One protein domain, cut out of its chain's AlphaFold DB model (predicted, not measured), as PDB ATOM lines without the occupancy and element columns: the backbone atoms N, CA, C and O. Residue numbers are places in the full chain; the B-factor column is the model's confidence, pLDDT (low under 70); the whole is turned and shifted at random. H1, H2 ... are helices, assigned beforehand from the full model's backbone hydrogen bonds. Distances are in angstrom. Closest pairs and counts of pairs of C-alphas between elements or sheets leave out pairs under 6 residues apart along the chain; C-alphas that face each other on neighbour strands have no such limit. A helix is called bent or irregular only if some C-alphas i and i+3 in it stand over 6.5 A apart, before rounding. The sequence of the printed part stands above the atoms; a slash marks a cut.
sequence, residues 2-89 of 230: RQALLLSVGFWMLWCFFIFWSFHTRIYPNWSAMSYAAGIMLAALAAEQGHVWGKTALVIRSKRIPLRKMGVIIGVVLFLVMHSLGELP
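What this domain is: This is residues 2 to 89 of the 230 residues of an uncharacterized protein of Halodesulfovibrio sp. MK-HDV (UniProt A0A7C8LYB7). Three helices follow one another in a loose zigzag: H1 and H2 pack together obliquely as a helical hairpin, and H3 lies away from both, at the far end of a long loop, residues 49 to 66. Residues 70 to 89, of which 70 to 84 belong to H3, stick out from the rest, and so do residues 20 to 25 at the turn of the hairpin and residues 60 to 65 in the long loop. The printed part has 88 residues with three named helices, in the order H1, H2, H3, and no named strand; the class is all helix. The whole is loose, with a radius of gyration of the C-alphas of 15.9 A, and the C-alphas span 42 by 35 by 24 A.

How they stand to each other: H1, residues 2 to 21, touches H2, residues 33 to 48, with 20 pairs of C-alphas within 8 A. The closest C-alphas of the two are those of Phe 11 and Ser 35, 4.5 A apart. Their lines stand at a steep tilt of 43 degrees, and they run opposite ways. Their centres are 10.4 A apart, and the two form a helical hairpin. H3, residues 67 to 84, touches no helix: it is apart from H1 and also apart from H2, which it follows in the chain. Of the O i to N i+4 pairs, 15 of 16 in H1, 10 of 12 in H2 and 13 of 14 in H3 are within hydrogen-bond range.

Where its parts are: H1 begins at C-alpha 2, at (-33.457, -27.242, -25.685), and is the longest helix by residues, with 20; it is 28.4 A from first to last C-alpha. H2, 16 residues, begins at C-alpha 33, at (-10.733, -26.129, -24.810), and is 23.4 A long from first to last C-alpha. H3, 18 residues, is 24.8 A long from first to last C-alpha and ends at C-alpha 84, at (3.148, -44.523, -20.838). H3 is neither bent nor irregular, but only just: C-alphas 68 and 71 are 6.1 A apart.

The domain as a whole: The two C-alphas farthest apart are those of Arg 2 and Pro 89, the first and last printed residues, at 49.6 A. Without the stretches that stand free, the body has 56 residues and spans 41 by 27 by 14 A. The printed part has no cut. Both links are long: 11 residues lie between H1 and H2, and 18 between H2 and H3. The mean pLDDT of the printed part is 78.5; confidence is low, under 70, at residues 50 to 70, residue 86 and residue 89.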
ATOM      1  N   ARG A   2     -34.107 -28.568 -25.548       79.50
ATOM      2  CA  ARG A   2     -33.457 -27.242 -25.685       79.50
ATOM      3  C   ARG A   2     -32.001 -27.180 -25.182       79.50
ATOM      4  O   ARG A   2     -31.154 -26.614 -25.859       79.50
ATOM      5  N   GLN A   3     -31.694 -27.813 -24.046       83.56
ATOM      6  CA  GLN A   3     -30.335 -27.852 -23.471       83.56
ATOM      7  C   GLN A   3     -29.339 -28.640 -24.338       83.56
ATOM      8  O   GLN A   3     -28.253 -28.150 -24.627       83.56
ATOM      9  N   ALA A   4     -29.727 -29.828 -24.816       84.44
ATOM     10  CA  ALA A   4     -28.887 -30.647 -25.693       84.44
ATOM     11  C   ALA A   4     -28.571 -29.939 -27.022       84.44
ATOM     12  O   ALA A   4     -27.463 -30.063 -27.535       84.44
ATOM     13  N   LEU A   5     -29.516 -29.160 -27.556       87.88
ATOM     14  CA  LEU A   5     -29.308 -28.375 -28.772       87.88
ATOM     15  C   LEU A   5     -28.297 -27.238 -28.555       87.88
ATOM     16  O   LEU A   5     -27.368 -27.103 -29.344       87.88
ATOM     17  N   LEU A   6     -28.420 -26.480 -27.458       89.25
ATOM     18  CA  LEU A   6     -27.454 -25.431 -27.103       89.25
ATOM     19  C   LEU A   6     -26.042 -25.994 -26.926       89.25
ATOM     20  O   LEU A   6     -25.085 -25.468 -27.493       89.25
ATOM     21  N   LEU A   7     -25.919 -27.098 -26.188       91.25
ATOM     22  CA  LEU A   7     -24.634 -27.751 -25.984       91.25
ATOM     23  C   LEU A   7     -24.065 -28.302 -27.303       91.25
ATOM     24  O   LEU A   7     -22.867 -28.174 -27.541       91.25
ATOM     25  N   SER A   8     -24.910 -28.856 -28.185       89.94
ATOM     26  CA  SER A   8     -24.500 -29.389 -29.496       89.94
ATOM     27  C   SER A   8     -23.939 -28.301 -30.395       89.94
ATOM     28  O   SER A   8     -22.890 -28.501 -30.997       89.94
ATOM     29  N   VAL A   9     -24.600 -27.143 -30.450       90.56
ATOM     30  CA  VAL A   9     -24.088 -25.976 -31.175       90.56
ATOM     31  C   VAL A   9     -22.761 -25.523 -30.567       90.56
ATOM     32  O   VAL A   9     -21.795 -25.350 -31.301       90.56
ATOM     33  N   GLY A  10     -22.673 -25.413 -29.238       89.06
ATOM     34  CA  GLY A  10     -21.440 -25.014 -28.551       89.06
ATOM     35  C   GLY A  10     -20.255 -25.949 -28.815       89.06
ATOM     36  O   GLY A  10     -19.153 -25.479 -29.092       89.06
ATOM     37  N   PHE A  11     -20.468 -27.267 -28.778       94.38
ATOM     38  CA  PHE A  11     -19.419 -28.247 -29.060       94.38
ATOM     39  C   PHE A  11     -19.078 -28.298 -30.549       94.38
ATOM     40  O   PHE A  11     -17.948 -27.993 -30.923       94.38
ATOM     41  N   TRP A  12     -20.041 -28.669 -31.400       93.69
ATOM     42  CA  TRP A  12     -19.765 -28.987 -32.800       93.69
ATOM     43  C   TRP A  12     -19.308 -27.772 -33.590       93.69
ATOM     44  O   TRP A  12     -18.381 -27.899 -34.377       93.69
ATOM     45  N   MET A  13     -19.890 -26.591 -33.368       93.94
ATOM     46  CA  MET A  13     -19.480 -25.389 -34.097       93.94
ATOM     47  C   MET A  13     -18.018 -25.036 -33.804       93.94
ATOM     48  O   MET A  13     -17.224 -24.879 -34.730       93.94
ATOM     49  N   LEU A  14     -17.646 -24.953 -32.521       92.25
ATOM     50  CA  LEU A  14     -16.292 -24.572 -32.111       92.25
ATOM     51  C   LEU A  14     -15.274 -25.670 -32.429       92.25
ATOM     52  O   LEU A  14     -14.203 -25.385 -32.959       92.25
ATOM     53  N   TRP A  15     -15.604 -26.928 -32.135       93.94
ATOM     54  CA  TRP A  15     -14.709 -28.050 -32.392       93.94
ATOM     55  C   TRP A  15     -14.469 -28.245 -33.894       93.94
ATOM     56  O   TRP A  15     -13.314 -28.353 -34.309       93.94
ATOM     57  N   CYS A  16     -15.525 -28.207 -34.721       94.06
ATOM     58  CA  CYS A  16     -15.384 -28.298 -36.175       94.06
ATOM     59  C   CYS A  16     -14.598 -27.107 -36.735       94.06
ATOM     60  O   CYS A  16     -13.726 -27.287 -37.580       94.06
ATOM     61  N   PHE A  17     -14.848 -25.890 -36.251       94.06
ATOM     62  CA  PHE A  17     -14.062 -24.734 -36.674       94.06
ATOM     63  C   PHE A  17     -12.560 -24.968 -36.446       94.06
ATOM     64  O   PHE A  17     -11.775 -24.869 -37.387       94.06
ATOM     65  N   PHE A  18     -12.156 -25.362 -35.234       93.62
ATOM     66  CA  PHE A  18     -10.741 -25.571 -34.929       93.62
ATOM     67  C   PHE A  18     -10.132 -26.793 -35.625       93.62
ATOM     68  O   PHE A  18      -8.971 -26.718 -36.025       93.62
ATOM     69  N   ILE A  19     -10.875 -27.892 -35.819       92.62
ATOM     70  CA  ILE A  19     -10.335 -29.061 -36.532       92.62
ATOM     71  C   ILE A  19     -10.079 -28.731 -38.005       92.62
ATOM     72  O   ILE A  19      -9.001 -29.029 -38.512       92.62
ATOM     73  N   PHE A  20     -11.001 -28.039 -38.680       94.56
ATOM     74  CA  PHE A  20     -10.808 -27.650 -40.078       94.56
ATOM     75  C   PHE A  20      -9.754 -26.548 -40.224       94.56
ATOM     76  O   PHE A  20      -8.937 -26.576 -41.147       94.56
ATOM     77  N   TRP A  21      -9.701 -25.610 -39.278       93.88
ATOM     78  CA  TRP A  21      -8.673 -24.573 -39.270       93.88
ATOM     79  C   TRP A  21      -7.266 -25.135 -39.002       93.88
ATOM     80  O   TRP A  21      -6.277 -24.554 -39.449       93.88
ATOM     81  N   SER A  22      -7.155 -26.307 -38.363       93.44
ATOM     82  CA  SER A  22      -5.867 -26.966 -38.096       93.44
ATOM     83  C   SER A  22      -5.100 -27.404 -39.344       93.44
ATOM     84  O   SER A  22      -3.878 -27.520 -39.295       93.44
ATOM     85  N   PHE A  23      -5.787 -27.566 -40.479       94.12
ATOM     86  CA  PHE A  23      -5.139 -27.810 -41.770       94.12
ATOM     87  C   PHE A  23      -4.461 -26.560 -42.348       94.12
ATOM     88  O   PHE A  23      -3.582 -26.684 -43.194       94.12
ATOM     89  N   HIS A  24      -4.853 -25.367 -41.897       92.94
ATOM     90  CA  HIS A  24      -4.344 -24.093 -42.410       92.94
ATOM     91  C   HIS A  24      -3.305 -23.465 -41.480       92.94
ATOM     92  O   HIS A  24      -2.420 -22.741 -41.932       92.94
ATOM     93  N   THR A  25      -3.410 -23.706 -40.171       91.06
ATOM     94  CA  THR A  25      -2.507 -23.106 -39.191       91.06
ATOM     95  C   THR A  25      -2.341 -23.955 -37.939       91.06
ATOM     96  O   THR A  25      -3.107 -24.872 -37.648       91.06
ATOM     97  N   ARG A  26      -1.336 -23.600 -37.140       85.88
ATOM     98  CA  ARG A  26      -1.099 -24.220 -35.843       85.88
ATOM     99  C   ARG A  26      -2.163 -23.777 -34.839       85.88
ATOM    100  O   ARG A  26      -2.146 -22.643 -34.366       85.88
ATOM    101  N   ILE A  27      -3.023 -24.711 -34.447       87.75
ATOM    102  CA  ILE A  27      -3.986 -24.524 -33.360       87.75
ATOM    103  C   ILE A  27      -3.320 -24.821 -32.023       87.75
ATOM    104  O   ILE A  27      -2.692 -25.868 -31.844       87.75
ATOM    105  N   TYR A  28      -3.467 -23.907 -31.068       83.00
ATOM    106  CA  TYR A  28      -3.067 -24.181 -29.695       83.00
ATOM    107  C   TYR A  28      -4.165 -24.983 -28.984       83.00
ATOM    108  O   TYR A  28      -5.340 -24.637 -29.115       83.00
ATOM    109  N   PRO A  29      -3.820 -26.024 -28.199       77.38
ATOM    110  CA  PRO A  29      -4.816 -26.884 -27.552       77.38
ATOM    111  C   PRO A  29      -5.808 -26.142 -26.645       77.38
ATOM    112  O   PRO A  29      -6.933 -26.589 -26.453       77.38
ATOM    113  N   ASN A  30      -5.411 -24.989 -26.097       85.75
ATOM    114  CA  ASN A  30      -6.285 -24.163 -25.268       85.75
ATOM    115  C   ASN A  30      -7.395 -23.455 -26.067       85.75
ATOM    116  O   ASN A  30      -8.381 -23.043 -25.468       85.75
ATOM    117  N   TRP A  31      -7.271 -23.309 -27.391       88.19
ATOM    118  CA  TRP A  31      -8.279 -22.630 -28.212       88.19
ATOM    119  C   TRP A  31      -9.559 -23.452 -28.337       88.19
ATOM    120  O   TRP A  31     -10.652 -22.929 -28.133       88.19
ATOM    121  N   SER A  32      -9.434 -24.758 -28.589       91.12
ATOM    122  CA  SER A  32     -10.581 -25.668 -28.634       91.12
ATOM    123  C   SER A  32     -11.106 -26.039 -27.247       91.12
ATOM    124  O   SER A  32     -12.178 -26.635 -27.158       91.12
ATOM    125  N   ALA A  33     -10.408 -25.679 -26.163       88.12
ATOM    126  CA  ALA A  33     -10.733 -26.129 -24.810       88.12
ATOM    127  C   ALA A  33     -12.180 -25.834 -24.385       88.12
ATOM    128  O   ALA A  33     -12.824 -26.678 -23.766       88.12
ATOM    129  N   MET A  34     -12.717 -24.681 -24.790       86.00
ATOM    130  CA  MET A  34     -14.095 -24.277 -24.483       86.00
ATOM    131  C   MET A  34     -15.135 -25.224 -25.093       86.00
ATOM    132  O   MET A  34     -16.198 -25.434 -24.509       86.00
ATOM    133  N   SER A  35     -14.818 -25.854 -26.230       93.00
ATOM    134  CA  SER A  35     -15.707 -26.848 -26.836       93.00
ATOM    135  C   SER A  35     -15.822 -28.097 -25.954       93.00
ATOM    136  O   SER A  35     -16.918 -28.632 -25.802       93.00
ATOM    137  N   TYR A  36     -14.744 -28.529 -25.286       90.44
ATOM    138  CA  TYR A  36     -14.755 -29.751 -24.479       90.44
ATOM    139  C   TYR A  36     -15.697 -29.680 -23.279       90.44
ATOM    140  O   TYR A  36     -16.311 -30.693 -22.964       90.44
ATOM    141  N   ALA A  37     -15.892 -28.514 -22.654       90.56
ATOM    142  CA  ALA A  37     -16.871 -28.372 -21.573       90.56
ATOM    143  C   ALA A  37     -18.293 -28.720 -22.054       90.56
ATOM    144  O   ALA A  37     -18.976 -29.548 -21.448       90.56
ATOM    145  N   ALA A  38     -18.707 -28.156 -23.194       91.38
ATOM    146  CA  ALA A  38     -19.979 -28.493 -23.831       91.38
ATOM    147  C   ALA A  38     -20.029 -29.966 -24.264       91.38
ATOM    148  O   ALA A  38     -21.034 -30.638 -24.038       91.38
ATOM    149  N   GLY A  39     -18.933 -30.490 -24.818       90.44
ATOM    150  CA  GLY A  39     -18.813 -31.889 -25.233       90.44
ATOM    151  C   GLY A  39     -18.966 -32.890 -24.081       90.44
ATOM    152  O   GLY A  39     -19.682 -33.878 -24.224       90.44
ATOM    153  N   ILE A  40     -18.356 -32.622 -22.922       89.19
ATOM    154  CA  ILE A  40     -18.469 -33.464 -21.719       89.19
ATOM    155  C   ILE A  40     -19.915 -33.475 -21.216       89.19
ATOM    156  O   ILE A  40     -20.466 -34.544 -20.951       89.19
ATOM    157  N   MET A  41     -20.563 -32.308 -21.148       89.56
ATOM    158  CA  MET A  41     -21.971 -32.206 -20.747       89.56
ATOM    159  C   MET A  41     -22.908 -32.923 -21.732       89.56
ATOM    160  O   MET A  41     -23.829 -33.619 -21.307       89.56
ATOM    161  N   LEU A  42     -22.658 -32.820 -23.043       87.88
ATOM    162  CA  LEU A  42     -23.388 -33.594 -24.055       87.88
ATOM    163  C   LEU A  42     -23.218 -35.095 -23.870       87.88
ATOM    164  O   LEU A  42     -24.197 -35.831 -23.964       87.88
ATOM    165  N   ALA A  43     -21.987 -35.550 -23.629       82.94
ATOM    166  CA  ALA A  43     -21.693 -36.960 -23.425       82.94
ATOM    167  C   ALA A  43     -22.409 -37.498 -22.177       82.94
ATOM    168  O   ALA A  43     -22.987 -38.583 -22.231       82.94
ATOM    169  N   ALA A  44     -22.439 -36.719 -21.090       83.75
ATOM    170  CA  ALA A  44     -23.164 -37.058 -19.870       83.75
ATOM    171  C   ALA A  44     -24.682 -37.154 -20.105       83.75
ATOM    172  O   ALA A  44     -25.288 -38.167 -19.762       83.75
ATOM    173  N   LEU A  45     -25.287 -36.163 -20.773       84.06
ATOM    174  CA  LEU A  45     -26.713 -36.190 -21.130       84.06
ATOM    175  C   LEU A  45     -27.058 -37.366 -22.049       84.06
ATOM    176  O   LEU A  45     -28.098 -38.004 -21.896       84.06
ATOM    177  N   ALA A  46     -26.186 -37.674 -23.010       78.62
ATOM    178  CA  ALA A  46     -26.354 -38.837 -23.870       78.62
ATOM    179  C   ALA A  46     -26.271 -40.146 -23.066       78.62
ATOM    180  O   ALA A  46     -26.999 -41.096 -23.365       78.62
ATOM    181  N   ALA A  47     -25.402 -40.219 -22.056       75.00
ATOM    182  CA  ALA A  47     -25.296 -41.383 -21.185       75.00
ATOM    183  C   ALA A  47     -26.556 -41.564 -20.328       75.00
ATOM    184  O   ALA A  47     -27.124 -42.657 -20.325       75.00
ATOM    185  N   GLU A  48     -27.036 -40.491 -19.696       78.75
ATOM    186  CA  GLU A  48     -28.252 -40.470 -18.874       78.75
ATOM    187  C   GLU A  48     -29.502 -40.872 -19.671       78.75
ATOM    188  O   GLU A  48     -30.280 -41.719 -19.239       78.75
ATOM    189  N   GLN A  49     -29.666 -40.341 -20.888       75.06
ATOM    190  CA  GLN A  49     -30.808 -40.645 -21.764       75.06
ATOM    191  C   GLN A  49     -30.751 -42.051 -22.386       75.06
ATOM    192  O   GLN A  49     -31.577 -42.411 -23.227       75.06
ATOM    193  N   GLY A  50     -29.750 -42.856 -22.020       65.19
ATOM    194  CA  GLY A  50     -29.563 -44.189 -22.572       65.19
ATOM    195  C   GLY A  50     -29.102 -44.188 -24.031       65.19
ATOM    196  O   GLY A  50     -29.088 -45.245 -24.660       65.19
ATOM    197  N   HIS A  51     -28.670 -43.049 -24.581       65.38
ATOM    198  CA  HIS A  51     -28.095 -42.973 -25.926       65.38
ATOM    199  C   HIS A  51     -26.678 -43.569 -26.005       65.38
ATOM    200  O   HIS A  51     -26.200 -43.863 -27.101       65.38
ATOM    201  N   VAL A  52     -26.019 -43.791 -24.861       60.38
ATOM    202  CA  VAL A  52     -24.702 -44.451 -24.785       60.38
ATOM    203  C   VAL A  52     -24.829 -45.916 -24.340       60.38
ATOM    204  O   VAL A  52     -24.250 -46.796 -24.983       60.38
ATOM    205  N   TRP A  53     -25.619 -46.205 -23.293       56.50
ATOM    206  CA  TRP A  53     -25.728 -47.545 -22.674       56.50
ATOM    207  C   TRP A  53     -27.149 -48.147 -22.639       56.50
ATOM    208  O   TRP A  53     -27.313 -49.289 -22.217       56.50
ATOM    209  N   GLY A  54     -28.171 -47.428 -23.107       55.34
ATOM    210  CA  GLY A  54     -29.576 -47.857 -23.094       55.34
ATOM    211  C   GLY A  54     -30.079 -48.449 -24.418       55.34
ATOM    212  O   GLY A  54     -29.352 -48.579 -25.406       55.34
ATOM    213  N   LYS A  55     -31.369 -48.819 -24.447       55.38
ATOM    214  CA  LYS A  55     -32.038 -49.442 -25.613       55.38
ATOM    215  C   LYS A  55     -32.144 -48.503 -26.829       55.38
ATOM    216  O   LYS A  55     -32.268 -48.983 -27.950       55.38
ATOM    217  N   THR A  56     -32.053 -47.195 -26.607       52.16
ATOM    218  CA  THR A  56     -32.117 -46.102 -27.596       52.16
ATOM    219  C   THR A  56     -30.748 -45.667 -28.132       52.16
ATOM    220  O   THR A  56     -30.669 -44.743 -28.938       52.16
ATOM    221  N   ALA A  57     -29.655 -46.320 -27.725       56.06
ATOM    222  CA  ALA A  57     -28.312 -45.979 -28.183       56.06
ATOM    223  C   ALA A  57     -28.137 -46.197 -29.694       56.06
ATOM    224  O   ALA A  57     -28.199 -47.345 -30.135       56.06
ATOM    225  N   LEU A  58     -27.878 -45.108 -30.441       49.88
ATOM    226  CA  LEU A  58     -27.669 -45.009 -31.900       49.88
ATOM    227  C   LEU A  58     -27.133 -46.317 -32.512       49.88
ATOM    228  O   LEU A  58     -25.933 -46.598 -32.517       49.88
ATOM    229  N   VAL A  59     -28.052 -47.158 -32.993       50.78
ATOM    230  CA  VAL A  59     -27.727 -48.375 -33.738       50.78
ATOM    231  C   VAL A  59     -27.660 -47.972 -35.202       50.78
ATOM    232  O   VAL A  59     -28.694 -47.856 -35.859       50.78
ATOM    233  N   ILE A  60     -26.453 -47.756 -35.728       48.44
ATOM    234  CA  ILE A  60     -26.263 -47.731 -37.180       48.44
ATOM    235  C   ILE A  60     -26.592 -49.146 -37.665       48.44
ATOM    236  O   ILE A  60     -25.918 -50.125 -37.339       48.44
ATOM    237  N   ARG A  61     -27.743 -49.258 -38.325       47.12
ATOM    238  CA  ARG A  61     -28.322 -50.506 -38.816       47.12
ATOM    239  C   ARG A  61     -27.360 -51.093 -39.856       47.12
ATOM    240  O   ARG A  61     -27.079 -50.442 -40.854       47.12
ATOM    241  N   SER A  62     -26.939 -52.338 -39.627       44.06
ATOM    242  CA  SER A  62     -26.064 -53.178 -40.467       44.06
ATOM    243  C   SER A  62     -24.576 -53.166 -40.081       44.06
ATOM    244  O   SER A  62     -23.850 -52.211 -40.315       44.06
ATOM    245  N   LYS A  63     -24.135 -54.308 -39.535       44.28
ATOM    246  CA  LYS A  63     -22.775 -54.687 -39.096       44.28
ATOM    247  C   LYS A  63     -22.301 -54.053 -37.777       44.28
ATOM    248  O   LYS A  63     -21.905 -52.901 -37.668       44.28
ATOM    249  N   ARG A  64     -22.356 -54.899 -36.743       50.16
ATOM    250  CA  ARG A  64     -22.069 -54.637 -35.329       50.16
ATOM    251  C   ARG A  64     -20.585 -54.327 -35.079       50.16
ATOM    252  O   ARG A  64     -19.877 -55.163 -34.530       50.16
ATOM    253  N   ILE A  65     -20.124 -53.121 -35.389       47.78
ATOM    254  CA  ILE A  65     -19.034 -52.534 -34.600       47.78
ATOM    255  C   ILE A  65     -19.730 -51.749 -33.490       47.78
ATOM    256  O   ILE A  65     -20.407 -50.764 -33.783       47.78
ATOM    257  N   PRO A  66     -19.666 -52.174 -32.216       53.50
ATOM    258  CA  PRO A  66     -20.208 -51.371 -31.138       53.50
ATOM    259  C   PRO A  66     -19.312 -50.134 -30.977       53.50
ATOM    260  O   PRO A  66     -18.426 -50.122 -30.121       53.50
ATOM    261  N   LEU A  67     -19.568 -49.072 -31.760       53.91
ATOM    262  CA  LEU A  67     -18.943 -47.746 -31.598       53.91
ATOM    263  C   LEU A  67     -18.976 -47.289 -30.118       53.91
ATOM    264  O   LEU A  67     -18.081 -46.585 -29.661       53.91
ATOM    265  N   ARG A  68     -19.962 -47.799 -29.359       58.69
ATOM    266  CA  ARG A  68     -20.170 -47.716 -27.900       58.69
ATOM    267  C   ARG A  68     -18.938 -48.059 -27.055       58.69
ATOM    268  O   ARG A  68     -18.580 -47.300 -26.164       58.69
ATOM    269  N   LYS A  69     -18.309 -49.214 -27.305       59.19
ATOM    270  CA  LYS A  69     -17.081 -49.621 -26.601       59.19
ATOM    271  C   LYS A  69     -15.866 -48.996 -27.258       59.19
ATOM    272  O   LYS A  69     -14.910 -48.696 -26.570       59.19
ATOM    273  N   MET A  70     -15.922 -48.760 -28.565       66.31
ATOM    274  CA  MET A  70     -14.806 -48.221 -29.328       66.31
ATOM    275  C   MET A  70     -14.385 -46.832 -28.842       66.31
ATOM    276  O   MET A  70     -13.200 -46.617 -28.684       66.31
ATOM    277  N   GLY A  71     -15.315 -45.922 -28.525       70.94
ATOM    278  CA  GLY A  71     -14.962 -44.597 -27.992       70.94
ATOM    279  C   GLY A  71     -14.286 -44.650 -26.618       70.94
ATOM    280  O   GLY A  71     -13.249 -44.025 -26.420       70.94
ATOM    281  N   VAL A  72     -14.826 -45.446 -25.688       73.25
ATOM    282  CA  VAL A  72     -14.227 -45.645 -24.354       73.25
ATOM    283  C   VAL A  72     -12.899 -46.391 -24.459       73.25
ATOM    284  O   VAL A  72     -11.933 -45.985 -23.832       73.25
ATOM    285  N   ILE A  73     -12.820 -47.435 -25.286       80.44
ATOM    286  CA  ILE A  73     -11.585 -48.183 -25.547       80.44
ATOM    287  C   ILE A  73     -10.548 -47.264 -26.184       80.44
ATOM    288  O   ILE A  73      -9.424 -47.251 -25.716       80.44
ATOM    289  N   ILE A  74     -10.900 -46.460 -27.190       83.94
ATOM    290  CA  ILE A  74      -9.994 -45.469 -27.786       83.94
ATOM    291  C   ILE A  74      -9.556 -44.466 -26.721       83.94
ATOM    292  O   ILE A  74      -8.372 -44.189 -26.632       83.94
ATOM    293  N   GLY A  75     -10.465 -43.962 -25.885       83.44
ATOM    294  CA  GLY A  75     -10.128 -43.043 -24.798       83.44
ATOM    295  C   GLY A  75      -9.153 -43.652 -23.788       83.44
ATOM    296  O   GLY A  75      -8.139 -43.038 -23.479       83.44
ATOM    297  N   VAL A  76      -9.416 -44.878 -23.329       87.00
ATOM    298  CA  VAL A  76      -8.546 -45.625 -22.409       87.00
ATOM    299  C   VAL A  76      -7.212 -45.957 -23.071       87.00
ATOM    300  O   VAL A  76      -6.175 -45.739 -22.466       87.00
ATOM    301  N   VAL A  77      -7.209 -46.429 -24.317       89.94
ATOM    302  CA  VAL A  77      -5.985 -46.730 -25.071       89.94
ATOM    303  C   VAL A  77      -5.167 -45.463 -25.279       89.94
ATOM    304  O   VAL A  77      -3.978 -45.476 -25.001       89.94
ATOM    305  N   LEU A  78      -5.776 -44.352 -25.702       87.31
ATOM    306  CA  LEU A  78      -5.089 -43.068 -25.840       87.31
ATOM    307  C   LEU A  78      -4.551 -42.584 -24.494       87.31
ATOM    308  O   LEU A  78      -3.415 -42.133 -24.441       87.31
ATOM    309  N   PHE A  79      -5.326 -42.705 -23.415       88.00
ATOM    310  CA  PHE A  79      -4.871 -42.363 -22.070       88.00
ATOM    311  C   PHE A  79      -3.659 -43.200 -21.662       88.00
ATOM    312  O   PHE A  79      -2.644 -42.629 -21.282       88.00
ATOM    313  N   LEU A  80      -3.731 -44.527 -21.796       89.81
ATOM    314  CA  LEU A  80      -2.632 -45.435 -21.471       89.81
ATOM    315  C   LEU A  80      -1.405 -45.152 -22.341       89.81
ATOM    316  O   LEU A  80      -0.308 -45.034 -21.815       89.81
ATOM    317  N   VAL A  81      -1.580 -44.950 -23.651       84.94
ATOM    318  CA  VAL A  81      -0.486 -44.589 -24.561       84.94
ATOM    319  C   VAL A  81       0.154 -43.270 -24.132       84.94
ATOM    320  O   VAL A  81       1.372 -43.214 -24.017       84.94
ATOM    321  N   MET A  82      -0.636 -42.226 -23.859       82.25
ATOM    322  CA  MET A  82      -0.127 -40.915 -23.428       82.25
ATOM    323  C   MET A  82       0.539 -40.965 -22.051       82.25
ATOM    324  O   MET A  82       1.567 -40.320 -21.860       82.25
ATOM    325  N   HIS A  83      -0.015 -41.725 -21.108       82.50
ATOM    326  CA  HIS A  83       0.547 -41.913 -19.773       82.50
ATOM    327  C   HIS A  83       1.886 -42.656 -19.844       82.50
ATOM    328  O   HIS A  83       2.876 -42.216 -19.267       82.50
ATOM    329  N   SER A  84       1.944 -43.718 -20.646       80.56
ATOM    330  CA  SER A  84       3.148 -44.523 -20.838       80.56
ATOM    331  C   SER A  84       4.162 -43.894 -21.795       80.56
ATOM    332  O   SER A  84       5.277 -44.397 -21.880       80.56
ATOM    333  N   LEU A  85       3.860 -42.782 -22.490       76.19
ATOM    334  CA  LEU A  85       4.836 -42.096 -23.356       76.19
ATOM    335  C   LEU A  85       6.127 -41.742 -22.605       76.19
ATOM    336  O   LEU A  85       7.190 -41.717 -23.220       76.19
ATOM    337  N   GLY A  86       6.046 -41.453 -21.302       69.81
ATOM    338  CA  GLY A  86       7.219 -41.185 -20.467       69.81
ATOM    339  C   GLY A  86       8.103 -42.411 -20.233       69.81
ATOM    340  O   GLY A  86       9.307 -42.262 -20.044       69.81
ATOM    341  N   GLU A  87       7.518 -43.606 -20.289       74.88
ATOM    342  CA  GLU A  87       8.156 -44.899 -20.015       74.88
ATOM    343  C   GLU A  87       8.701 -45.584 -21.273       74.88
ATOM    344  O   GLU A  87       9.547 -46.473 -21.191       74.88
ATOM    345  N   LEU A  88       8.233 -45.171 -22.453       72.06
ATOM    346  CA  LEU A  88       8.668 -45.761 -23.710       72.06
ATOM    347  C   LEU A  88      10.167 -45.506 -23.966       72.06
ATOM    348  O   LEU A  88      10.661 -44.399 -23.743       72.06
ATOM    349  N   PRO A  89      10.889 -46.471 -24.564       68.81
ATOM    350  CA  PRO A  89      12.329 -46.369 -24.823       68.81
ATOM    351  C   PRO A  89      12.694 -45.378 -25.948       68.81
ATOM    352  O   PRO A  89      13.844 -45.331 -26.390       68.81
TER     353      PRO A  89